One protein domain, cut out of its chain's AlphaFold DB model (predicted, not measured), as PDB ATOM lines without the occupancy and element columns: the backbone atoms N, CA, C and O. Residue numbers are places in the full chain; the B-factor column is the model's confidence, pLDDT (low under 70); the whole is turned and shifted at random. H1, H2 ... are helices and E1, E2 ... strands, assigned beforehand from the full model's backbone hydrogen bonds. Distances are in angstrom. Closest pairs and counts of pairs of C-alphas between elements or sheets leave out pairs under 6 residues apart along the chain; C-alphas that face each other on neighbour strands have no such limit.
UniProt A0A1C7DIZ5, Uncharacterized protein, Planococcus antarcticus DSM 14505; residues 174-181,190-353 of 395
ATOM      1  N   THR A 174     -34.062 -44.763  18.548       51.44
ATOM      2  CA  THR A 174     -33.936 -43.481  17.843       51.44
ATOM      3  C   THR A 174     -32.820 -42.678  18.498       51.44
ATOM      4  O   THR A 174     -33.002 -42.141  19.590       51.44
ATOM      5  N   VAL A 175     -31.665 -42.601  17.840       56.97
ATOM      6  CA  VAL A 175     -30.570 -41.725  18.253       56.97
ATOM      7  C   VAL A 175     -30.844 -40.335  17.701       56.97
ATOM      8  O   VAL A 175     -30.817 -40.112  16.491       56.97
ATOM      9  N   TRP A 176     -31.088 -39.394  18.607       50.72
ATOM     10  CA  TRP A 176     -31.093 -37.972  18.291       50.72
ATOM     11  C   TRP A 176     -29.670 -37.449  18.439       50.72
ATOM     12  O   TRP A 176     -29.147 -37.395  19.555       50.72
ATOM     13  N   HIS A 177     -29.051 -37.052  17.329       62.03
ATOM     14  CA  HIS A 177     -27.793 -36.316  17.355       62.03
ATOM     15  C   HIS A 177     -27.891 -35.063  16.490       62.03
ATOM     16  O   HIS A 177     -28.330 -35.093  15.341       62.03
ATOM     17  N   LYS A 178     -27.444 -33.937  17.049       60.66
ATOM     18  CA  LYS A 178     -27.145 -32.750  16.253       60.66
ATOM     19  C   LYS A 178     -25.779 -32.951  15.634       60.66
ATOM     20  O   LYS A 178     -24.783 -32.922  16.349       60.66
ATOM     21  N   ASN A 179     -25.734 -33.161  14.323       60.97
ATOM     22  CA  ASN A 179     -24.476 -33.073  13.605       60.97
ATOM     23  C   ASN A 179     -24.248 -31.601  13.245       60.97
ATOM     24  O   ASN A 179     -24.923 -31.046  12.375       60.97
ATOM     25  N   CYS A 180     -23.353 -30.960  13.988       58.66
ATOM     26  CA  CYS A 180     -22.830 -29.639  13.680       58.66
ATOM     27  C   CYS A 180     -21.469 -29.860  13.012       58.66
ATOM     28  O   CYS A 180     -20.537 -30.308  13.676       58.66
ATOM     29  N   GLU A 181     -21.354 -29.589  11.711       60.44
ATOM     30  CA  GLU A 181     -20.043 -29.579  11.058       60.44
ATOM     31  C   GLU A 181     -19.193 -28.439  11.639       60.44
ATOM     32  O   GLU A 181     -19.676 -27.315  11.775       60.44
ATOM     33  N   ASP A 190     -30.397 -31.597  12.874       66.25
ATOM     34  CA  ASP A 190     -30.992 -32.684  13.650       66.25
ATOM     35  C   ASP A 190     -31.031 -33.935  12.760       66.25
ATOM     36  O   ASP A 190     -31.650 -33.930  11.692       66.25
ATOM     37  N   ILE A 191     -30.312 -34.980  13.169       63.88
ATOM     38  CA  ILE A 191     -30.302 -36.278  12.500       63.88
ATOM     39  C   ILE A 191     -30.959 -37.294  13.437       63.88
ATOM     40  O   ILE A 191     -30.542 -37.475  14.583       63.88
ATOM     41  N   ASN A 192     -32.000 -37.942  12.912       60.28
ATOM     42  CA  ASN A 192     -32.794 -38.950  13.603       60.28
ATOM     43  C   ASN A 192     -32.464 -40.322  13.016       60.28
ATOM     44  O   ASN A 192     -33.199 -40.845  12.176       60.28
ATOM     45  N   GLU A 193     -31.346 -40.902  13.439       64.75
ATOM     46  CA  GLU A 193     -30.967 -42.247  13.017       64.75
ATOM     47  C   GLU A 193     -31.679 -43.286  13.887       64.75
ATOM     48  O   GLU A 193     -31.509 -43.349  15.103       64.75
ATOM     49  N   THR A 194     -32.520 -44.112  13.259       54.03
ATOM     50  CA  THR A 194     -33.161 -45.246  13.935       54.03
ATOM     51  C   THR A 194     -32.273 -46.472  13.787       54.03
ATOM     52  O   THR A 194     -32.305 -47.156  12.765       54.03
ATOM     53  N   ILE A 195     -31.484 -46.757  14.820       59.16
ATOM     54  CA  ILE A 195     -30.624 -47.936  14.882       59.16
ATOM     55  C   ILE A 195     -31.493 -49.121  15.311       59.16
ATOM     56  O   ILE A 195     -32.001 -49.184  16.431       59.16
ATOM     57  N   THR A 196     -31.715 -50.053  14.386       45.84
ATOM     58  CA  THR A 196     -32.760 -51.083  14.507       45.84
ATOM     59  C   THR A 196     -32.351 -52.347  15.260       45.84
ATOM     60  O   THR A 196     -33.220 -53.180  15.499       45.84
ATOM     61  N   LYS A 197     -31.074 -52.504  15.644       50.03
ATOM     62  CA  LYS A 197     -30.597 -53.564  16.550       50.03
ATOM     63  C   LYS A 197     -29.407 -53.092  17.390       50.03
ATOM     64  O   LYS A 197     -28.294 -53.005  16.881       50.03
ATOM     65  N   PHE A 198     -29.622 -52.868  18.686       53.62
ATOM     66  CA  PHE A 198     -28.539 -52.799  19.673       53.62
ATOM     67  C   PHE A 198     -28.236 -54.206  20.213       53.62
ATOM     68  O   PHE A 198     -28.721 -54.611  21.267       53.62
ATOM     69  N   THR A 199     -27.415 -54.961  19.485       51.59
ATOM     70  CA  THR A 199     -26.600 -56.027  20.088       51.59
ATOM     71  C   THR A 199     -25.306 -55.388  20.585       51.59
ATOM     72  O   THR A 199     -24.556 -54.886  19.751       51.59
ATOM     73  N   ASP A 200     -25.098 -55.368  21.910       57.56
ATOM     74  CA  ASP A 200     -23.905 -54.890  22.641       57.56
ATOM     75  C   ASP A 200     -22.991 -53.924  21.845       57.56
ATOM     76  O   ASP A 200     -21.989 -54.336  21.256       57.56
ATOM     77  N   VAL A 201     -23.310 -52.619  21.822       70.81
ATOM     78  CA  VAL A 201     -22.463 -51.642  21.110       70.81
ATOM     79  C   VAL A 201     -21.092 -51.571  21.776       70.81
ATOM     80  O   VAL A 201     -20.972 -51.210  22.947       70.81
ATOM     81  N   ASN A 202     -20.050 -51.927  21.023       82.38
ATOM     82  CA  ASN A 202     -18.728 -52.163  21.594       82.38
ATOM     83  C   ASN A 202     -18.130 -50.888  22.220       82.38
ATOM     84  O   ASN A 202     -17.751 -50.887  23.388       82.38
ATOM     85  N   THR A 203     -18.139 -49.774  21.487       87.88
ATOM     86  CA  THR A 203     -17.674 -48.482  22.010       87.88
ATOM     87  C   THR A 203     -18.557 -47.352  21.502       87.88
ATOM     88  O   THR A 203     -18.707 -47.192  20.292       87.88
ATOM     89  N   ILE A 204     -19.090 -46.529  22.408       87.50
ATOM     90  CA  ILE A 204     -19.618 -45.204  22.053       87.50
ATOM     91  C   ILE A 204     -18.511 -44.179  22.282       87.50
ATOM     92  O   ILE A 204     -18.011 -44.062  23.398       87.50
ATOM     93  N   THR A 205     -18.165 -43.418  21.241       88.38
ATOM     94  CA  THR A 205     -17.205 -42.309  21.330       88.38
ATOM     95  C   THR A 205     -17.911 -40.987  21.057       88.38
ATOM     96  O   THR A 205     -18.400 -40.756  19.954       88.38
ATOM     97  N   MET A 206     -17.929 -40.098  22.045       87.75
ATOM     98  CA  MET A 206     -18.440 -38.729  21.928       87.75
ATOM     99  C   MET A 206     -17.265 -37.743  21.936       87.75
ATOM    100  O   MET A 206     -16.262 -38.001  22.591       87.75
ATOM    101  N   LYS A 207     -17.372 -36.611  21.232       81.44
ATOM    102  CA  LYS A 207     -16.397 -35.498  21.311       81.44
ATOM    103  C   LYS A 207     -17.103 -34.211  21.720       81.44
ATOM    104  O   LYS A 207     -16.823 -33.620  22.754       81.44
ATOM    105  N   GLN A 208     -18.088 -33.832  20.916       74.81
ATOM    106  CA  GLN A 208     -19.058 -32.778  21.184       74.81
ATOM    107  C   GLN A 208     -20.454 -33.318  20.832       74.81
ATOM    108  O   GLN A 208     -20.567 -34.441  20.332       74.81
ATOM    109  N   ASN A 209     -21.495 -32.519  21.079       79.69
ATOM    110  CA  ASN A 209     -22.919 -32.849  20.919       79.69
ATOM    111  C   ASN A 209     -23.533 -33.720  22.030       79.69
ATOM    112  O   ASN A 209     -22.861 -34.252  22.920       79.69
ATOM    113  N   GLY A 210     -24.865 -33.795  21.990       86.81
ATOM    114  CA  GLY A 210     -25.670 -34.643  22.855       86.81
ATOM    115  C   GLY A 210     -26.134 -35.918  22.147       86.81
ATOM    116  O   GLY A 210     -26.423 -35.877  20.953       86.81
ATOM    117  N   LEU A 211     -26.239 -37.012  22.901       89.06
ATOM    118  CA  LEU A 211     -26.940 -38.241  22.534       89.06
ATOM    119  C   LEU A 211     -28.063 -38.483  23.548       89.06
ATOM    120  O   LEU A 211     -27.837 -38.386  24.757       89.06
ATOM    121  N   HIS A 212     -29.261 -38.824  23.074       89.12
ATOM    122  CA  HIS A 212     -30.402 -39.177  23.925       89.12
ATOM    123  C   HIS A 212     -30.990 -40.520  23.490       89.12
ATOM    124  O   HIS A 212     -31.394 -40.689  22.342       89.12
ATOM    125  N   PHE A 213     -31.011 -41.462  24.428       85.88
ATOM    126  CA  PHE A 213     -31.578 -42.797  24.321       85.88
ATOM    127  C   PHE A 213     -32.884 -42.851  25.126       85.88
ATOM    128  O   PHE A 213     -32.864 -42.685  26.343       85.88
ATOM    129  N   LEU A 214     -34.012 -43.102  24.456       83.62
ATOM    130  CA  LEU A 214     -35.341 -43.203  25.091       83.62
ATOM    131  C   LEU A 214     -35.588 -44.560  25.787       83.62
ATOM    132  O   LEU A 214     -36.597 -44.760  26.464       83.62
ATOM    133  N   ASP A 215     -34.676 -45.515  25.601       85.88
ATOM    134  CA  ASP A 215     -34.757 -46.871  26.145       85.88
ATOM    135  C   ASP A 215     -33.492 -47.223  26.946       85.88
ATOM    136  O   ASP A 215     -32.721 -46.346  27.339       85.88
ATOM    137  N   ASN A 216     -33.290 -48.506  27.234       88.31
ATOM    138  CA  ASN A 216     -32.082 -49.005  27.870       88.31
ATOM    139  C   ASN A 216     -30.865 -48.824  26.951       88.31
ATOM    140  O   ASN A 216     -30.933 -49.103  25.754       88.31
ATOM    141  N   LEU A 217     -29.726 -48.440  27.528       90.12
ATOM    142  CA  LEU A 217     -28.441 -48.392  26.835       90.12
ATOM    143  C   LEU A 217     -27.546 -49.530  27.327       90.12
ATOM    144  O   LEU A 217     -27.226 -49.602  28.512       90.12
ATOM    145  N   VAL A 218     -27.108 -50.391  26.410       90.19
ATOM    146  CA  VAL A 218     -26.156 -51.472  26.689       90.19
ATOM    147  C   VAL A 218     -24.936 -51.292  25.795       90.19
ATOM    148  O   VAL A 218     -25.028 -51.412  24.571       90.19
ATOM    149  N   VAL A 219     -23.798 -50.991  26.418       92.06
ATOM    150  CA  VAL A 219     -22.511 -50.787  25.744       92.06
ATOM    151  C   VAL A 219     -21.419 -51.609  26.411       92.06
ATOM    152  O   VAL A 219     -21.499 -51.911  27.605       92.06
ATOM    153  N   ASN A 220     -20.368 -51.951  25.666       91.69
ATOM    154  CA  ASN A 220     -19.165 -52.487  26.290       91.69
ATOM    155  C   ASN A 220     -18.353 -51.349  26.933       91.69
ATOM    156  O   ASN A 220     -18.160 -51.378  28.146       91.69
ATOM    157  N   LYS A 221     -18.018 -50.290  26.184       95.06
ATOM    158  CA  LYS A 221     -17.277 -49.118  26.683       95.06
ATOM    159  C   LYS A 221     -17.910 -47.782  26.266       95.06
ATOM    160  O   LYS A 221     -18.424 -47.642  25.156       95.06
ATOM    161  N   LEU A 222     -17.836 -46.775  27.139       95.56
ATOM    162  CA  LEU A 222     -18.174 -45.381  26.821       95.56
ATOM    163  C   LEU A 222     -16.914 -44.517  26.904       95.56
ATOM    164  O   LEU A 222     -16.250 -44.487  27.936       95.56
ATOM    165  N   ILE A 223     -16.613 -43.784  25.835       95.25
ATOM    166  CA  ILE A 223     -15.511 -42.825  25.768       95.25
ATOM    167  C   ILE A 223     -16.087 -41.446  25.450       95.25
ATOM    168  O   ILE A 223     -16.664 -41.228  24.384       95.25
ATOM    169  N   VAL A 224     -15.890 -40.482  26.342       92.62
ATOM    170  CA  VAL A 224     -16.159 -39.070  26.059       92.62
ATOM    171  C   VAL A 224     -14.827 -38.367  25.840       92.62
ATOM    172  O   VAL A 224     -14.165 -37.917  26.774       92.62
ATOM    173  N   GLY A 225     -14.411 -38.339  24.576       84.88
ATOM    174  CA  GLY A 225     -13.215 -37.664  24.094       84.88
ATOM    175  C   GLY A 225     -13.331 -36.136  24.106       84.88
ATOM    176  O   GLY A 225     -14.289 -35.549  24.603       84.88
ATOM    177  N   GLY A 226     -12.305 -35.481  23.561       75.62
ATOM    178  CA  GLY A 226     -12.117 -34.036  23.677       75.62
ATOM    179  C   GLY A 226     -13.253 -33.174  23.112       75.62
ATOM    180  O   GLY A 226     -13.566 -33.232  21.924       75.62
ATOM    181  N   GLY A 227     -13.781 -32.304  23.972       78.62
ATOM    182  CA  GLY A 227     -14.717 -31.228  23.653       78.62
ATOM    183  C   GLY A 227     -15.378 -30.685  24.924       78.62
ATOM    184  O   GLY A 227     -15.242 -31.277  25.996       78.62
ATOM    185  N   ASN A 228     -16.074 -29.551  24.825       83.19
ATOM    186  CA  ASN A 228     -16.789 -28.965  25.959       83.19
ATOM    187  C   ASN A 228     -18.296 -29.244  25.851       83.19
ATOM    188  O   ASN A 228     -18.941 -28.754  24.931       83.19
ATOM    189  N   GLY A 229     -18.870 -29.966  26.821       85.81
ATOM    190  CA  GLY A 229     -20.328 -30.082  26.983       85.81
ATOM    191  C   GLY A 229     -20.977 -31.314  26.343       85.81
ATOM    192  O   GLY A 229     -22.175 -31.290  26.056       85.81
ATOM    193  N   ALA A 230     -20.220 -32.394  26.138       93.12
ATOM    194  CA  ALA A 230     -20.775 -33.665  25.680       93.12
ATOM    195  C   ALA A 230     -21.874 -34.154  26.646       93.12
ATOM    196  O   ALA A 230     -21.676 -34.189  27.862       93.12
ATOM    197  N   THR A 231     -23.049 -34.503  26.120       93.25
ATOM    198  CA  THR A 231     -24.239 -34.799  26.939       93.25
ATOM    199  C   THR A 231     -24.833 -36.155  26.576       93.25
ATOM    200  O   THR A 231     -25.305 -36.327  25.460       93.25
ATOM    201  N   LEU A 232     -24.849 -37.113  27.498       94.19
ATOM    202  CA  LEU A 232     -25.496 -38.411  27.301       94.19
ATOM    203  C   LEU A 232     -26.745 -38.498  28.180       94.19
ATOM    204  O   LEU A 232     -26.659 -38.285  29.386       94.19
ATOM    205  N   LYS A 233     -27.897 -38.822  27.592       93.88
ATOM    206  CA  LYS A 233     -29.146 -39.094  28.317       93.88
ATOM    207  C   LYS A 233     -29.634 -40.501  27.993       93.88
ATOM    208  O   LYS A 233     -29.667 -40.869  26.822       93.88
ATOM    209  N   VAL A 234     -30.028 -41.257  29.009       92.69
ATOM    210  CA  VAL A 234     -30.626 -42.593  28.896       92.69
ATOM    211  C   VAL A 234     -31.870 -42.609  29.774       92.69
ATOM    212  O   VAL A 234     -31.753 -42.482  30.987       92.69
ATOM    213  N   ASP A 235     -33.061 -42.742  29.197       89.19
ATOM    214  CA  ASP A 235     -34.306 -42.635  29.970       89.19
ATOM    215  C   ASP A 235     -34.594 -43.900  30.798       89.19
ATOM    216  O   ASP A 235     -35.210 -43.825  31.860       89.19
ATOM    217  N   LYS A 236     -34.119 -45.078  30.375       91.88
ATOM    218  CA  LYS A 236     -34.237 -46.307  31.179       91.88
ATOM    219  C   LYS A 236     -32.909 -46.667  31.849       91.88
ATOM    220  O   LYS A 236     -32.300 -45.817  32.496       91.88
ATOM    221  N   ASN A 237     -32.505 -47.933  31.795       93.38
ATOM    222  CA  ASN A 237     -31.309 -48.416  32.478       93.38
ATOM    223  C   ASN A 237     -30.081 -48.273  31.578       93.38
ATOM    224  O   ASN A 237     -30.161 -48.501  30.372       93.38
ATOM    225  N   MET A 238     -28.933 -47.963  32.168       95.38
ATOM    226  CA  MET A 238     -27.651 -47.930  31.472       95.38
ATOM    227  C   MET A 238     -26.739 -49.029  32.016       95.38
ATOM    228  O   MET A 238     -26.500 -49.106  33.217       95.38
ATOM    229  N   TYR A 239     -26.213 -49.864  31.128       94.62
ATOM    230  CA  TYR A 239     -25.254 -50.916  31.440       94.62
ATOM    231  C   TYR A 239     -23.980 -50.722  30.614       94.62
ATOM    232  O   TYR A 239     -24.031 -50.642  29.384       94.62
ATOM    233  N   VAL A 240     -22.842 -50.692  31.303       95.69
ATOM    234  CA  VAL A 240     -21.496 -50.596  30.731       95.69
ATOM    235  C   VAL A 240     -20.698 -51.820  31.175       95.69
ATOM    236  O   VAL A 240     -20.443 -52.020  32.366       95.69
ATOM    237  N   ASN A 241     -20.343 -52.677  30.216       93.94
ATOM    238  CA  ASN A 241     -19.698 -53.962  30.497       93.94
ATOM    239  C   ASN A 241     -18.233 -53.839  30.949       93.94
ATOM    240  O   ASN A 241     -17.739 -54.729  31.637       93.94
ATOM    241  N   ASP A 242     -17.564 -52.764  30.543       95.75
ATOM    242  CA  ASP A 242     -16.183 -52.434  30.871       95.75
ATOM    243  C   ASP A 242     -16.144 -51.087  31.613       95.75
ATOM    244  O   ASP A 242     -16.507 -51.036  32.796       95.75
ATOM    245  N   GLU A 243     -15.763 -49.996  30.942       96.69
ATOM    246  CA  GLU A 243     -15.521 -48.702  31.584       96.69
ATOM    247  C   GLU A 243     -16.198 -47.491  30.927       96.69
ATOM    248  O   GLU A 243     -16.589 -47.496  29.755       96.69
ATOM    249  N   ILE A 244     -16.297 -46.423  31.720       97.56
ATOM    250  CA  ILE A 244     -16.608 -45.060  31.284       97.56
ATOM    251  C   ILE A 244     -15.317 -44.227  31.406       97.56
ATOM    252  O   ILE A 244     -14.878 -43.967  32.523       97.56
ATOM    253  N   ASP A 245     -14.717 -43.808  30.285       97.12
ATOM    254  CA  ASP A 245     -13.557 -42.890  30.225       97.12
ATOM    255  C   ASP A 245     -14.005 -41.504  29.748       97.12
ATOM    256  O   ASP A 245     -14.471 -41.338  28.619       97.12
ATOM    257  N   VAL A 246     -13.873 -40.498  30.610       96.50
ATOM    258  CA  VAL A 246     -14.268 -39.113  30.334       96.50
ATOM    259  C   VAL A 246     -13.034 -38.221  30.304       96.50
ATOM    260  O   VAL A 246     -12.461 -37.840  31.323       96.50
ATOM    261  N   GLN A 247     -12.611 -37.848  29.102       95.00
ATOM    262  CA  GLN A 247     -11.374 -37.100  28.894       95.00
ATOM    263  C   GLN A 247     -11.563 -35.586  29.039       95.00
ATOM    264  O   GLN A 247     -10.600 -34.888  29.356       95.00
ATOM    265  N   ASN A 248     -12.779 -35.067  28.829       93.81
ATOM    266  CA  ASN A 248     -13.087 -33.641  28.984       93.81
ATOM    267  C   ASN A 248     -14.471 -33.392  29.635       93.81
ATOM    268  O   ASN A 248     -14.881 -34.177  30.481       93.81
ATOM    269  N   HIS A 249     -15.169 -32.287  29.335       94.50
ATOM    270  CA  HIS A 249     -16.430 -31.930  29.997       94.50
ATOM    271  C   HIS A 249     -17.604 -32.786  29.496       94.50
ATOM    272  O   HIS A 249     -18.086 -32.574  28.378       94.50
ATOM    273  N   ALA A 250     -18.110 -33.672  30.355       95.88
ATOM    274  CA  ALA A 250     -19.248 -34.543  30.082       95.88
ATOM    275  C   ALA A 250     -20.363 -34.418  31.132       95.88
ATOM    276  O   ALA A 250     -20.114 -34.174  32.314       95.88
ATOM    277  N   CYS A 251     -21.601 -34.640  30.700       96.44
ATOM    278  CA  CYS A 251     -22.777 -34.725  31.559       96.44
ATOM    279  C   CYS A 251     -23.589 -35.967  31.153       96.44
ATOM    280  O   CYS A 251     -24.089 -36.034  30.032       96.44
ATOM    281  N   VAL A 252     -23.697 -36.956  32.040       96.62
ATOM    282  CA  VAL A 252     -24.370 -38.242  31.805       96.62
ATOM    283  C   VAL A 252     -25.590 -38.356  32.724       96.62
ATOM    284  O   VAL A 252     -25.461 -38.211  33.934       96.62
ATOM    285  N   ALA A 253     -26.773 -38.628  32.179       96.81
ATOM    286  CA  ALA A 253     -28.002 -38.819  32.949       96.81
ATOM    287  C   ALA A 253     -28.662 -40.166  32.630       96.81
ATOM    288  O   ALA A 253     -28.804 -40.524  31.460       96.81
ATOM    289  N   VAL A 254     -29.085 -40.885  33.671       96.31
ATOM    290  CA  VAL A 254     -29.726 -42.204  33.606       96.31
ATOM    291  C   VAL A 254     -31.028 -42.166  34.411       96.31
ATOM    292  O   VAL A 254     -31.005 -42.026  35.634       96.31
ATOM    293  N   GLY A 255     -32.170 -42.256  33.727       94.00
ATOM    294  CA  GLY A 255     -33.519 -42.150  34.297       94.00
ATOM    295  C   GLY A 255     -33.931 -43.334  35.175       94.00
ATOM    296  O   GLY A 255     -34.829 -43.211  36.009       94.00
ATOM    297  N   GLN A 256     -33.260 -44.479  35.038       95.31
ATOM    298  CA  GLN A 256     -33.416 -45.621  35.940       95.31
ATOM    299  C   GLN A 256     -32.066 -46.058  36.515       95.31
ATOM    300  O   GLN A 256     -31.382 -45.235  37.123       95.31
ATOM    301  N   ASN A 257     -31.708 -47.338  36.400       96.69
ATOM    302  CA  ASN A 257     -30.537 -47.879  37.077       96.69
ATOM    303  C   ASN A 257     -29.272 -47.748  36.221       96.69
ATOM    304  O   ASN A 257     -29.318 -47.955  35.006       96.69
ATOM    305  N   LEU A 258     -28.137 -47.478  36.862       97.44
ATOM    306  CA  LEU A 258     -26.811 -47.528  36.242       97.44
ATOM    307  C   LEU A 258     -26.060 -48.778  36.708       97.44
ATOM    308  O   LEU A 258     -26.037 -49.084  37.896       97.44
ATOM    309  N   ILE A 259     -25.395 -49.471  35.789       97.19
ATOM    310  CA  ILE A 259     -24.481 -50.577  36.082       97.19
ATOM    311  C   ILE A 259     -23.192 -50.341  35.304       97.19
ATOM    312  O   ILE A 259     -23.215 -50.310  34.074       97.19
ATOM    313  N   VAL A 260     -22.064 -50.223  36.001       96.94
ATOM    314  CA  VAL A 260     -20.730 -50.216  35.380       96.94
ATOM    315  C   VAL A 260     -19.882 -51.280  36.061       96.94
ATOM    316  O   VAL A 260     -19.851 -51.356  37.287       96.94
ATOM    317  N   LYS A 261     -19.218 -52.134  35.277       95.12
ATOM    318  CA  LYS A 261     -18.507 -53.304  35.816       95.12
ATOM    319  C   LYS A 261     -17.053 -53.048  36.213       95.12
ATOM    320  O   LYS A 261     -16.649 -53.522  37.272       95.12
ATOM    321  N   ASN A 262     -16.260 -52.362  35.384       95.69
ATOM    322  CA  ASN A 262     -14.801 -52.334  35.552       95.69
ATOM    323  C   ASN A 262     -14.264 -51.007  36.110       95.69
ATOM    324  O   ASN A 262     -13.567 -51.031  37.128       95.69
ATOM    325  N   ALA A 263     -14.601 -49.865  35.498       96.31
ATOM    326  CA  ALA A 263     -14.142 -48.553  35.967       96.31
ATOM    327  C   ALA A 263     -15.037 -47.375  35.532       96.31
ATOM    328  O   ALA A 263     -15.691 -47.416  34.492       96.31
ATOM    329  N   ILE A 264     -15.010 -46.286  36.305       96.75
ATOM    330  CA  ILE A 264     -15.384 -44.944  35.830       96.75
ATOM    331  C   ILE A 264     -14.180 -44.035  36.072       96.75
ATOM    332  O   ILE A 264     -13.712 -43.923  37.205       96.75
ATOM    333  N   SER A 265     -13.686 -43.385  35.021       96.06
ATOM    334  CA  SER A 265     -12.564 -42.451  35.081       96.06
ATOM    335  C   SER A 265     -12.927 -41.108  34.445       96.06
ATOM    336  O   SER A 265     -13.631 -41.048  33.436       96.06
ATOM    337  N   SER A 266     -12.463 -40.008  35.042       95.69
ATOM    338  CA  SER A 266     -12.615 -38.662  34.485       95.69
ATOM    339  C   SER A 266     -11.353 -37.821  34.663       95.69
ATOM    340  O   SER A 266     -10.908 -37.555  35.784       95.69
ATOM    341  N   LYS A 267     -10.793 -37.349  33.546       95.00
ATOM    342  CA  LYS A 267      -9.596 -36.493  33.534       95.00
ATOM    343  C   LYS A 267      -9.903 -35.031  33.859       95.00
ATOM    344  O   LYS A 267      -9.046 -34.311  34.370       95.00
ATOM    345  N   ASN A 268     -11.124 -34.589  33.569       94.19
ATOM    346  CA  ASN A 268     -11.544 -33.211  33.784       94.19
ATOM    347  C   ASN A 268     -12.865 -33.151  34.558       94.19
ATOM    348  O   ASN A 268     -12.833 -33.220  35.787       94.19
ATOM    349  N   LYS A 269     -14.003 -33.017  33.870       95.44
ATOM    350  CA  LYS A 269     -15.277 -32.613  34.470       95.44
ATOM    351  C   LYS A 269     -16.402 -33.553  34.050       95.44
ATOM    352  O   LYS A 269     -16.925 -33.431  32.946       95.44
ATOM    353  N   LEU A 270     -16.781 -34.460  34.940       96.06
ATOM    354  CA  LEU A 270     -17.885 -35.393  34.761       96.06
ATOM    355  C   LEU A 270     -19.002 -35.059  35.744       96.06
ATOM    356  O   LEU A 270     -18.828 -35.167  36.955       96.06
ATOM    357  N   TYR A 271     -20.165 -34.714  35.208       97.12
ATOM    358  CA  TYR A 271     -21.414 -34.741  35.953       97.12
ATOM    359  C   TYR A 271     -22.176 -36.018  35.627       97.12
ATOM    360  O   TYR A 271     -22.405 -36.307  34.453       97.12
ATOM    361  N   MET A 272     -22.599 -36.771  36.639       97.69
ATOM    362  CA  MET A 272     -23.411 -37.970  36.448       97.69
ATOM    363  C   MET A 272     -24.658 -37.944  37.336       97.69
ATOM    364  O   MET A 272     -24.554 -37.689  38.531       97.69
ATOM    365  N   VAL A 273     -25.836 -38.203  36.766       97.62
ATOM    366  CA  VAL A 273     -27.124 -38.216  37.482       97.62
ATOM    367  C   VAL A 273     -27.820 -39.554  37.259       97.62
ATOM    368  O   VAL A 273     -28.099 -39.916  36.119       97.62
ATOM    369  N   ILE A 274     -28.109 -40.281  38.336       97.38
ATOM    370  CA  ILE A 274     -28.790 -41.578  38.323       97.38
ATOM    371  C   ILE A 274     -30.062 -41.443  39.163       97.38
ATOM    372  O   ILE A 274     -29.993 -41.206  40.370       97.38
ATOM    373  N   TYR A 275     -31.229 -41.567  38.529       95.75
ATOM    374  CA  TYR A 275     -32.525 -41.333  39.180       95.75
ATOM    375  C   TYR A 275     -33.042 -42.527  40.002       95.75
ATOM    376  O   TYR A 275     -33.919 -42.342  40.848       95.75
ATOM    377  N   LYS A 276     -32.484 -43.728  39.808       95.88
ATOM    378  CA  LYS A 276     -32.705 -44.899  40.675       95.88
ATOM    379  C   LYS A 276     -31.371 -45.431  41.220       95.88
ATOM    380  O   LYS A 276     -30.563 -44.642  41.707       95.88
ATOM    381  N   ASP A 277     -31.165 -46.744  41.197       97.56
ATOM    382  CA  ASP A 277     -30.047 -47.418  41.848       97.56
ATOM    383  C   ASP A 277     -28.790 -47.444  40.961       97.56
ATOM    384  O   ASP A 277     -28.871 -47.507  39.732       97.56
ATOM    385  N   ALA A 278     -27.608 -47.446  41.578       97.75
ATOM    386  CA  ALA A 278     -26.329 -47.534  40.876       97.75
ATOM    387  C   ALA A 278     -25.494 -48.721  41.377       97.75
ATOM    388  O   ALA A 278     -25.155 -48.785  42.555       97.75
ATOM    389  N   TYR A 279     -25.111 -49.634  40.482       97.69
ATOM    390  CA  TYR A 279     -24.031 -50.591  40.725       97.69
ATOM    391  C   TYR A 279     -22.709 -49.971  40.268       97.69
ATOM    392  O   TYR A 279     -22.497 -49.764  39.066       97.69
ATOM    393  N   LEU A 280     -21.841 -49.647  41.227       96.69
ATOM    394  CA  LEU A 280     -20.567 -48.982  40.973       96.69
ATOM    395  C   LEU A 280     -19.423 -49.997  40.820       96.69
ATOM    396  O   LEU A 280     -19.361 -50.985  41.561       96.69
ATOM    397  N   PRO A 281     -18.492 -49.747  39.885       95.12
ATOM    398  CA  PRO A 281     -17.368 -50.627  39.631       95.12
ATOM    399  C   PRO A 281     -16.304 -50.465  40.712       95.12
ATOM    400  O   PRO A 281     -16.192 -49.412  41.336       95.12
ATOM    401  N   LYS A 282     -15.433 -51.469  40.835       94.00
ATOM    402  CA  LYS A 282     -14.309 -51.507  41.787       94.00
ATOM    403  C   LYS A 282     -13.390 -50.272  41.782       94.00
ATOM    404  O   LYS A 282     -12.696 -50.034  42.768       94.00
ATOM    405  N   LYS A 283     -13.347 -49.528  40.667       93.88
ATOM    406  CA  LYS A 283     -12.431 -48.411  40.413       93.88
ATOM    407  C   LYS A 283     -13.198 -47.143  40.021       93.88
ATOM    408  O   LYS A 283     -13.843 -47.107  38.973       93.88
ATOM    409  N   LEU A 284     -13.071 -46.095  40.833       94.25
ATOM    410  CA  LEU A 284     -13.567 -44.748  40.541       94.25
ATOM    411  C   LEU A 284     -12.399 -43.765  40.588       94.25
ATOM    412  O   LEU A 284     -11.770 -43.600  41.631       94.25
ATOM    413  N   GLU A 285     -12.110 -43.111  39.466       92.38
ATOM    414  CA  GLU A 285     -10.989 -42.179  39.337       92.38
ATOM    415  C   GLU A 285     -11.450 -40.809  38.840       92.38
ATOM    416  O   GLU A 285     -12.118 -40.676  37.818       92.38
ATOM    417  N   GLY A 286     -11.028 -39.769  39.551       89.75
ATOM    418  CA  GLY A 286     -11.000 -38.405  39.045       89.75
ATOM    419  C   GLY A 286      -9.558 -37.904  39.027       89.75
ATOM    420  O   GLY A 286      -8.721 -38.365  39.808       89.75
ATOM    421  N   THR A 287      -9.254 -36.936  38.164       89.94
ATOM    422  CA  THR A 287      -8.046 -36.102  38.323       89.94
ATOM    423  C   THR A 287      -8.346 -34.630  38.605       89.94
ATOM    424  O   THR A 287      -7.411 -33.848  38.777       89.94
ATOM    425  N   SER A 288      -9.627 -34.260  38.716       90.06
ATOM    426  CA  SER A 288     -10.099 -32.923  39.102       90.06
ATOM    427  C   SER A 288     -11.195 -33.010  40.173       90.06
ATOM    428  O   SER A 288     -11.878 -34.026  40.285       90.06
ATOM    429  N   SER A 289     -11.390 -31.925  40.922       89.94
ATOM    430  CA  SER A 289     -12.456 -31.774  41.923       89.94
ATOM    431  C   SER A 289     -13.850 -31.517  41.331       89.94
ATOM    432  O   SER A 289     -14.834 -31.546  42.063       89.94
ATOM    433  N   ASN A 290     -13.959 -31.275  40.018       93.12
ATOM    434  CA  ASN A 290     -15.217 -30.971  39.327       93.12
ATOM    435  C   ASN A 290     -15.923 -32.238  38.804       93.12
ATOM    436  O   ASN A 290     -16.526 -32.222  37.730       93.12
ATOM    437  N   ASN A 291     -15.797 -33.351  39.520       95.44
ATOM    438  CA  ASN A 291     -16.414 -34.620  39.163       95.44
ATOM    439  C   ASN A 291     -17.482 -34.934  40.206       95.44
ATOM    440  O   ASN A 291     -17.126 -35.290  41.322       95.44
ATOM    441  N   ASP A 292     -18.761 -34.810  39.853       96.56
ATOM    442  CA  ASP A 292     -19.871 -35.074  40.773       96.56
ATOM    443  C   ASP A 292     -20.778 -36.185  40.228       96.56
ATOM    444  O   ASP A 292     -21.259 -36.114  39.093       96.56
ATOM    445  N   MET A 293     -21.083 -37.170  41.069       97.62
ATOM    446  CA  MET A 293     -22.099 -38.190  40.829       97.62
ATOM    447  C   MET A 293     -23.254 -38.021  41.818       97.62
ATOM    448  O   MET A 293     -23.041 -37.935  43.024       97.62
ATOM    449  N   TYR A 294     -24.483 -38.023  41.311       97.50
ATOM    450  CA  TYR A 294     -25.716 -37.871  42.076       97.50
ATOM    451  C   TYR A 294     -26.582 -39.127  41.899       97.50
ATOM    452  O   TYR A 294     -27.069 -39.380  40.799       97.50
ATOM    453  N   VAL A 295     -26.781 -39.909  42.966       97.25
ATOM    454  CA  VAL A 295     -27.588 -41.144  42.980       97.25
ATOM    455  C   VAL A 295     -28.826 -40.952  43.858       97.25
ATOM    456  O   VAL A 295     -28.723 -40.757  45.072       97.25
ATOM    457  N   PHE A 296     -30.011 -41.000  43.251       95.81
ATOM    458  CA  PHE A 296     -31.287 -40.805  43.948       95.81
ATOM    459  C   PHE A 296     -31.844 -42.073  44.605       95.81
ATOM    460  O   PHE A 296     -32.601 -41.961  45.571       95.81
ATOM    461  N   GLY A 297     -31.468 -43.253  44.107       95.44
ATOM    462  CA  GLY A 297     -31.701 -44.537  44.760       95.44
ATOM    463  C   GLY A 297     -30.518 -44.968  45.628       95.44
ATOM    464  O   GLY A 297     -29.825 -44.146  46.234       95.44
ATOM    465  N   ASN A 298     -30.307 -46.275  45.685       97.31
ATOM    466  CA  ASN A 298     -29.271 -46.935  46.464       97.31
ATOM    467  C   ASN A 298     -27.984 -47.121  45.653       97.31
ATOM    468  O   ASN A 298     -28.006 -47.194  44.423       97.31
ATOM    469  N   ILE A 299     -26.859 -47.272  46.350       97.56
ATOM    470  CA  ILE A 299     -25.583 -47.658  45.740       97.56
ATOM    471  C   ILE A 299     -25.242 -49.097  46.123       97.56
ATOM    472  O   ILE A 299     -25.222 -49.453  47.299       97.56
ATOM    473  N   PHE A 300     -24.904 -49.901  45.122       97.56
ATOM    474  CA  PHE A 300     -24.375 -51.250  45.260       97.56
ATOM    475  C   PHE A 300     -22.899 -51.238  44.859       97.56
ATOM    476  O   PHE A 300     -22.554 -50.898  43.729       97.56
ATOM    477  N   LEU A 301     -22.021 -51.583  45.794       96.75
ATOM    478  CA  LEU A 301     -20.577 -51.645  45.591       96.75
ATOM    479  C   LEU A 301     -20.145 -53.087  45.338       96.75
ATOM    480  O   LEU A 301     -20.590 -53.998  46.044       96.75
ATOM    481  N   SER A 302     -19.244 -53.291  44.378       95.06
ATOM    482  CA  SER A 302     -18.615 -54.595  44.164       95.06
ATOM    483  C   SER A 302     -17.810 -55.049  45.393       95.06
ATOM    484  O   SER A 302     -17.373 -54.243  46.222       95.06
ATOM    485  N   ASN A 303     -17.589 -56.358  45.540       94.31
ATOM    486  CA  ASN A 303     -16.882 -56.903  46.705       94.31
ATOM    487  C   ASN A 303     -15.441 -56.364  46.844       94.31
ATOM    488  O   ASN A 303     -14.923 -56.197  47.950       94.31
ATOM    489  N   ASP A 304     -14.811 -56.089  45.707       93.56
ATOM    490  CA  ASP A 304     -13.466 -55.546  45.536       93.56
ATOM    491  C   ASP A 304     -13.421 -54.007  45.471       93.56
ATOM    492  O   ASP A 304     -12.344 -53.441  45.295       93.56
ATOM    493  N   PHE A 305     -14.557 -53.318  45.654       93.56
ATOM    494  CA  PHE A 305     -14.598 -51.860  45.720       93.56
ATOM    495  C   PHE A 305     -13.728 -51.335  46.861       93.56
ATOM    496  O   PHE A 305     -13.982 -51.613  48.040       93.56
ATOM    497  N   GLN A 306     -12.733 -50.524  46.508       88.31
ATOM    498  CA  GLN A 306     -11.942 -49.776  47.474       88.31
ATOM    499  C   GLN A 306     -12.449 -48.340  47.531       88.31
ATOM    500  O   GLN A 306     -12.401 -47.615  46.539       88.31
ATOM    501  N   ILE A 307     -12.919 -47.927  48.710       83.12
ATOM    502  CA  ILE A 307     -13.194 -46.520  49.005       83.12
ATOM    503  C   ILE A 307     -11.847 -45.794  48.894       83.12
ATOM    504  O   ILE A 307     -10.960 -46.087  49.702       83.12
ATOM    505  N   PRO A 308     -11.638 -44.897  47.914       77.81
ATOM    506  CA  PRO A 308     -10.327 -44.295  47.749       77.81
ATOM    507  C   PRO A 308     -10.058 -43.353  48.930       77.81
ATOM    508  O   PRO A 308     -10.964 -42.685  49.435       77.81
ATOM    509  N   ALA A 309      -8.813 -43.300  49.406       77.44
ATOM    510  CA  ALA A 309      -8.445 -42.424  50.518       77.44
ATOM    511  C   ALA A 309      -8.643 -40.952  50.116       77.44
ATOM    512  O   ALA A 309      -8.170 -40.549  49.049       77.44
ATOM    513  N   LYS A 310      -9.352 -40.159  50.943       71.69
ATOM    514  CA  LYS A 310      -9.744 -38.767  50.634       71.69
ATOM    515  C   LYS A 310      -8.545 -37.926  50.178       71.69
ATOM    516  O   LYS A 310      -7.741 -37.473  50.983       71.69
ATOM    517  N   THR A 311      -8.470 -37.702  48.870       72.56
ATOM    518  CA  THR A 311      -7.486 -36.862  48.181       72.56
ATOM    519  C   THR A 311      -8.222 -35.841  47.317       72.56
ATOM    520  O   THR A 311      -9.334 -36.093  46.853       72.56
ATOM    521  N   ASN A 312      -7.586 -34.699  47.049       60.47
ATOM    522  CA  ASN A 312      -8.189 -33.529  46.384       60.47
ATOM    523  C   ASN A 312      -8.570 -33.732  44.895       60.47
ATOM    524  O   ASN A 312      -8.789 -32.758  44.178       60.47
ATOM    525  N   LYS A 313      -8.590 -34.974  44.402       73.12
ATOM    526  CA  LYS A 313      -8.836 -35.335  42.996       73.12
ATOM    527  C   LYS A 313      -9.996 -36.314  42.802       73.12
ATOM    528  O   LYS A 313     -10.238 -36.744  41.682       73.12
ATOM    529  N   MET A 314     -10.695 -36.692  43.869       81.81
ATOM    530  CA  MET A 314     -11.760 -37.685  43.783       81.81
ATOM    531  C   MET A 314     -13.051 -37.151  43.162       81.81
ATOM    532  O   MET A 314     -13.315 -35.951  43.156       81.81
ATOM    533  N   MET A 315     -13.873 -38.083  42.683       91.75
ATOM    534  CA  MET A 315     -15.264 -37.821  42.345       91.75
ATOM    535  C   MET A 315     -16.084 -37.664  43.630       91.75
ATOM    536  O   MET A 315     -16.077 -38.552  44.481       91.75
ATOM    537  N   ASN A 316     -16.797 -36.549  43.761       94.12
ATOM    538  CA  ASN A 316     -17.759 -36.322  44.831       94.12
ATOM    539  C   ASN A 316     -18.997 -37.177  44.540       94.12
ATOM    540  O   ASN A 316     -19.580 -37.076  43.461       94.12
ATOM    541  N   ILE A 317     -19.404 -38.025  45.480       95.62
ATOM    542  CA  ILE A 317     -20.566 -38.904  45.309       95.62
ATOM    543  C   ILE A 317     -21.623 -38.500  46.330       95.62
ATOM    544  O   ILE A 317     -21.362 -38.481  47.532       95.62
ATOM    545  N   TYR A 318     -22.808 -38.176  45.821       96.38
ATOM    546  CA  TYR A 318     -23.986 -37.762  46.570       96.38
ATOM    547  C   TYR A 318     -25.046 -38.852  46.467       96.38
ATOM    548  O   TYR A 318     -25.541 -39.113  45.371       96.38
ATOM    549  N   VAL A 319     -25.427 -39.467  47.586       96.56
ATOM    550  CA  VAL A 319     -26.419 -40.559  47.610       96.56
ATOM    551  C   VAL A 319     -27.613 -40.223  48.500       96.56
ATOM    552  O   VAL A 319     -27.449 -39.712  49.609       96.56
ATOM    553  N   ARG A 320     -28.829 -40.467  47.996       94.94
ATOM    554  CA  ARG A 320     -30.089 -40.261  48.734       94.94
ATOM    555  C   ARG A 320     -30.600 -41.542  49.408       94.94
ATOM    556  O   ARG A 320     -31.237 -41.440  50.454       94.94
ATOM    557  N   GLY A 321     -30.356 -42.709  48.810       94.75
ATOM    558  CA  GLY A 321     -30.680 -44.019  49.378       94.75
ATOM    559  C   GLY A 321     -29.573 -44.599  50.260       94.75
ATOM    560  O   GLY A 321     -28.684 -43.892  50.735       94.75
ATOM    561  N   ASP A 322     -29.636 -45.910  50.469       96.19
ATOM    562  CA  ASP A 322     -28.660 -46.664  51.253       96.19
ATOM    563  C   ASP A 322     -27.461 -47.127  50.406       96.19
ATOM    564  O   ASP A 322     -27.511 -47.168  49.175       96.19
ATOM    565  N   VAL A 323     -26.371 -47.510  51.081       96.44
ATOM    566  CA  VAL A 323     -25.192 -48.112  50.445       96.44
ATOM    567  C   VAL A 323     -25.043 -49.562  50.890       96.44
ATOM    568  O   VAL A 323     -25.051 -49.877  52.083       96.44
ATOM    569  N   TYR A 324     -24.871 -50.445  49.915       96.88
ATOM    570  CA  TYR A 324     -24.732 -51.880  50.095       96.88
ATOM    571  C   TYR A 324     -23.429 -52.372  49.477       96.88
ATOM    572  O   TYR A 324     -23.011 -51.903  48.420       96.88
ATOM    573  N   LYS A 325     -22.813 -53.368  50.106       96.56
ATOM    574  CA  LYS A 325     -21.733 -54.155  49.520       96.56
ATOM    575  C   LYS A 325     -22.298 -55.478  49.009       96.56
ATOM    576  O   LYS A 325     -23.005 -56.167  49.744       96.56
ATOM    577  N   VAL A 326     -21.984 -55.814  47.760       96.00
ATOM    578  CA  VAL A 326     -22.374 -57.068  47.106       96.00
ATOM    579  C   VAL A 326     -21.187 -58.023  47.150       96.00
ATOM    580  O   VAL A 326     -20.117 -57.719  46.625       96.00
ATOM    581  N   SER A 327     -21.349 -59.167  47.808       94.81
ATOM    582  CA  SER A 327     -20.313 -60.200  47.899       94.81
ATOM    583  C   SER A 327     -20.194 -61.021  46.606       94.81
ATOM    584  O   SER A 327     -21.064 -60.988  45.738       94.81
ATOM    585  N   ALA A 328     -19.140 -61.837  46.495       92.69
ATOM    586  CA  ALA A 328     -18.940 -62.732  45.347       92.69
ATOM    587  C   ALA A 328     -20.055 -63.789  45.164       92.69
ATOM    588  O   ALA A 328     -20.230 -64.304  44.064       92.69
ATOM    589  N   ASN A 329     -20.822 -64.099  46.218       93.38
ATOM    590  CA  ASN A 329     -22.002 -64.971  46.173       93.38
ATOM    591  C   ASN A 329     -23.336 -64.192  46.114       93.38
ATOM    592  O   ASN A 329     -24.372 -64.739  46.481       93.38
ATOM    593  N   ASN A 330     -23.315 -62.930  45.667       91.94
ATOM    594  CA  ASN A 330     -24.475 -62.034  45.540       91.94
ATOM    595  C   ASN A 330     -25.240 -61.750  46.849       91.94
ATOM    596  O   ASN A 330     -26.381 -61.293  46.803       91.94
ATOM    597  N   ALA A 331     -24.635 -61.979  48.019       94.44
ATOM    598  CA  ALA A 331     -25.209 -61.528  49.282       94.44
ATOM    599  C   ALA A 331     -25.052 -60.003  49.404       94.44
ATOM    600  O   ALA A 331     -24.028 -59.435  49.014       94.44
ATOM    601  N   ILE A 332     -26.083 -59.347  49.932       96.25
ATOM    602  CA  ILE A 332     -26.204 -57.887  49.960       96.25
ATOM    603  C   ILE A 332     -26.164 -57.437  51.416       96.25
ATOM    604  O   ILE A 332     -27.112 -57.660  52.168       96.25
ATOM    605  N   THR A 333     -25.077 -56.779  51.809       95.88
ATOM    606  CA  THR A 333     -24.890 -56.284  53.178       95.88
ATOM    607  C   THR A 333     -24.926 -54.765  53.175       95.88
ATOM    608  O   THR A 333     -24.117 -54.130  52.499       95.88
ATOM    609  N   LYS A 334     -25.847 -54.162  53.935       96.00
ATOM    610  CA  LYS A 334     -25.861 -52.708  54.153       96.00
ATOM    611  C   LYS A 334     -24.594 -52.297  54.902       96.00
ATOM    612  O   LYS A 334     -24.249 -52.920  55.903       96.00
ATOM    613  N   ILE A 335     -23.924 -51.250  54.434       93.88
ATOM    614  CA  ILE A 335     -22.729 -50.691  55.076       93.88
ATOM    615  C   ILE A 335     -22.975 -49.245  55.508       93.88
ATOM    616  O   ILE A 335     -23.893 -48.582  55.024       93.88
ATOM    617  N   THR A 336     -22.137 -48.732  56.409       93.31
ATOM    618  CA  THR A 336     -22.082 -47.292  56.688       93.31
ATOM    619  C   THR A 336     -21.742 -46.552  55.399       93.31
ATOM    620  O   THR A 336     -20.752 -46.884  54.748       93.31
ATOM    621  N   ASN A 337     -22.560 -45.564  55.030       88.06
ATOM    622  CA  ASN A 337     -22.383 -44.785  53.809       88.06
ATOM    623  C   ASN A 337     -21.000 -44.089  53.797       88.06
ATOM    624  O   ASN A 337     -20.762 -43.237  54.656       88.06
ATOM    625  N   PRO A 338     -20.094 -44.419  52.855       87.00
ATOM    626  CA  PRO A 338     -18.787 -43.772  52.745       87.00
ATOM    627  C   PRO A 338     -18.826 -42.476  51.910       87.00
ATOM    628  O   PRO A 338     -17.804 -41.804  51.773       87.00
ATOM    629  N   PHE A 339     -19.984 -42.143  51.335       93.31
ATOM    630  CA  PHE A 339     -20.220 -41.015  50.436       93.31
ATOM    631  C   PHE A 339     -20.980 -39.880  51.139       93.31
ATOM    632  O   PHE A 339     -21.449 -40.024  52.269       93.31
ATOM    633  N   GLU A 340     -21.118 -38.730  50.475       93.94
ATOM    634  CA  GLU A 340     -21.861 -37.605  51.044       93.94
ATOM    635  C   GLU A 340     -23.379 -37.862  50.934       93.94
ATOM    636  O   GLU A 340     -23.870 -38.259  49.871       93.94
ATOM    637  N   PRO A 341     -24.167 -37.652  52.005       94.88
ATOM    638  CA  PRO A 341     -25.618 -37.745  51.915       94.88
ATOM    639  C   PRO A 341     -26.157 -36.613  51.031       94.88
ATOM    640  O   PRO A 341     -25.782 -35.447  51.174       94.88
ATOM    641  N   MET A 342     -27.061 -36.942  50.109       96.00
ATOM    642  CA  MET A 342     -27.622 -35.965  49.180       96.00
ATOM    643  C   MET A 342     -28.628 -35.046  49.888       96.00
ATOM    644  O   MET A 342     -29.777 -35.413  50.133       96.00
ATOM    645  N   SER A 343     -28.201 -33.819  50.188       93.19
ATOM    646  CA  SER A 343     -29.074 -32.764  50.714       93.19
ATOM    647  C   SER A 343     -30.014 -32.194  49.640       93.19
ATOM    648  O   SER A 343     -29.776 -32.342  48.439       93.19
ATOM    649  N   GLY A 344     -31.063 -31.476  50.064       85.50
ATOM    650  CA  GLY A 344     -32.023 -30.837  49.151       85.50
ATOM    651  C   GLY A 344     -31.363 -29.914  48.118       85.50
ATOM    652  O   GLY A 344     -31.690 -29.985  46.938       85.50
ATOM    653  N   ASN A 345     -30.352 -29.136  48.517       92.12
ATOM    654  CA  ASN A 345     -29.610 -28.275  47.589       92.12
ATOM    655  C   ASN A 345     -28.830 -29.090  46.541       92.12
ATOM    656  O   ASN A 345     -28.805 -28.710  45.372       92.12
ATOM    657  N   ARG A 346     -28.234 -30.230  46.924       94.50
ATOM    658  CA  ARG A 346     -27.529 -31.125  45.987       94.50
ATOM    659  C   ARG A 346     -28.498 -31.804  45.016       94.50
ATOM    660  O   ARG A 346     -28.202 -31.861  43.826       94.50
ATOM    661  N   ALA A 347     -29.676 -32.217  45.484       91.50
ATOM    662  CA  ALA A 347     -30.747 -32.723  44.624       91.50
ATOM    663  C   ALA A 347     -31.222 -31.670  43.600       91.50
ATOM    664  O   ALA A 347     -31.399 -31.987  42.422       91.50
ATOM    665  N   THR A 348     -31.372 -30.409  44.020       90.94
ATOM    666  CA  THR A 348     -31.731 -29.288  43.135       90.94
ATOM    667  C   THR A 348     -30.648 -29.008  42.090       90.94
ATOM    668  O   THR A 348     -30.972 -28.819  40.920       90.94
ATOM    669  N   ILE A 349     -29.365 -29.030  42.475       94.75
ATOM    670  CA  ILE A 349     -28.240 -28.903  41.532       94.75
ATOM    671  C   ILE A 349     -28.291 -30.028  40.491       94.75
ATOM    672  O   ILE A 349     -28.254 -29.739  39.298       94.75
ATOM    673  N   ALA A 350     -28.453 -31.285  40.923       95.19
ATOM    674  CA  ALA A 350     -28.512 -32.443  40.030       95.19
ATOM    675  C   ALA A 350     -29.629 -32.327  38.975       95.19
ATOM    676  O   ALA A 350     -29.391 -32.565  37.792       95.19
ATOM    677  N   ASN A 351     -30.828 -31.891  39.379       92.25
ATOM    678  CA  ASN A 351     -31.968 -31.681  38.472       92.25
ATOM    679  C   ASN A 351     -31.778 -30.521  37.481       92.25
ATOM    680  O   ASN A 351     -32.423 -30.501  36.432       92.25
ATOM    681  N   ASN A 352     -30.934 -29.545  37.818       93.81
ATOM    682  CA  ASN A 352     -30.679 -28.359  36.999       93.81
ATOM    683  C   ASN A 352     -29.483 -28.523  36.045       93.81
ATOM    684  O   ASN A 352     -29.206 -27.622  35.250       93.81
ATOM    685  N   LEU A 353     -28.786 -29.665  36.080       93.94
ATOM    686  CA  LEU A 353     -27.723 -29.988  35.128       93.94
ATOM    687  C   LEU A 353     -28.262 -30.078  33.686       93.94
ATOM    688  O   LEU A 353     -29.371 -30.566  33.469       93.94
TER     689      LEU A 353
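AT A GLANCE: This is residues 174 to 181 and 190 to 353 of the 395 residues of an uncharacterized protein of Planococcus antarcticus DSM 14505 (UniProt A0A1C7DIZ5). The chain is wound in stacked turns, a three-sided solenoid: E7, E10, E13 and E16 make one side, E8, E11 and E14 the next, and E6, E9, E12, E15 and E17 the third. H1 packs on the outside of the third side; the antiparallel E1 and E2 lie at one end of the stack, the hairpin E18 and E19 at the other. The printed part has 172 residues with 19 named strands, E1 to E19, then one named helix, H1; the class is mostly strand. One sheet is mixed, in the order E2 E1 E4 E6 E9 E12 E15 E17; the other is branched. The whole is compact, with a radius of gyration of the C-alphas of 15.7 A and spans of 48 by 34 by 26 A.

HOW THE PARTS SIT: E1, residues 174 to 180, is antiparallel to E2, residues 190 to 195, with N 175 and O 193 2.8 A apart, and to E4, residues 210 to 213, with no N and O within hydrogen-bond range. Parallel neighbours follow from E4: E6, residues 228 to 234 (N 211 to O 231, 2.8 A), E9, residues 249 to 254 (N 234 to O 253, 2.8 A), E12, residues 270 to 274 (N 252 to O 271, 2.8 A), E15, residues 292 to 295 (N 274 to O 294, 2.8 A), and E17, residues 316 to 319 (N 293 to O 316, 2.8 A). In the branched sheet E5, residues 217 to 224, bends by 97 degrees at residue 220. E3, residues 201 to 206, lies on one side of it (N 223 to O 204, 2.8 A), E7, residues 238 to 240 (N 239 to O 217, 2.8 A), and E8, residues 243 to 246 (N 224 to O 245, 2.8 A), on the other side. Parallel neighbours lead from E7 to E10, residues 258 to 260, E13, residues 278 to 280, E16, residues 299 to 301, and E18, residues 323 to 326 (N 324 to O 299, 2.8 A), and from E8 to E11, residues 263 to 266, and E14, residues 283 to 286. E18 and E19, residues 332 to 334, form a hairpin (N 325 to O 333, 2.8 A). The two sheets form a sandwich, face to face, their strands at 39 degrees. H1, residues 344 to 352, is on the mixed sheet at a height over the sheet of 9.8 A, across the strands, at 77 degrees to E15 on the local plane; the closest C-alphas are those of Tyr 294 and Ala 350, 6.4 A apart. Every O i to N i+4 pair of H1 is within hydrogen-bond range.

IN THESE COORDINATES: E1 begins at C-alpha 174 (-33.936, -43.481, 17.843) and is 18.2 A long; E6 is 19.6 A and E9 17.2 A. H1, 12.5 A long, ends at C-alpha 352 (-30.679, -28.359, 36.999).

THE WHOLE: The two C-alphas farthest apart, those of Glu 181 and Thr 333, are 50.1 A apart. Residues 182 to 189 are not printed; C-alphas 181 and 190 are 11.7 A apart across the cut. The link E16 to E17, residues 302 to 315, is long. Residues 174 to 181, 190 to 200 and 312 have pLDDT under 70.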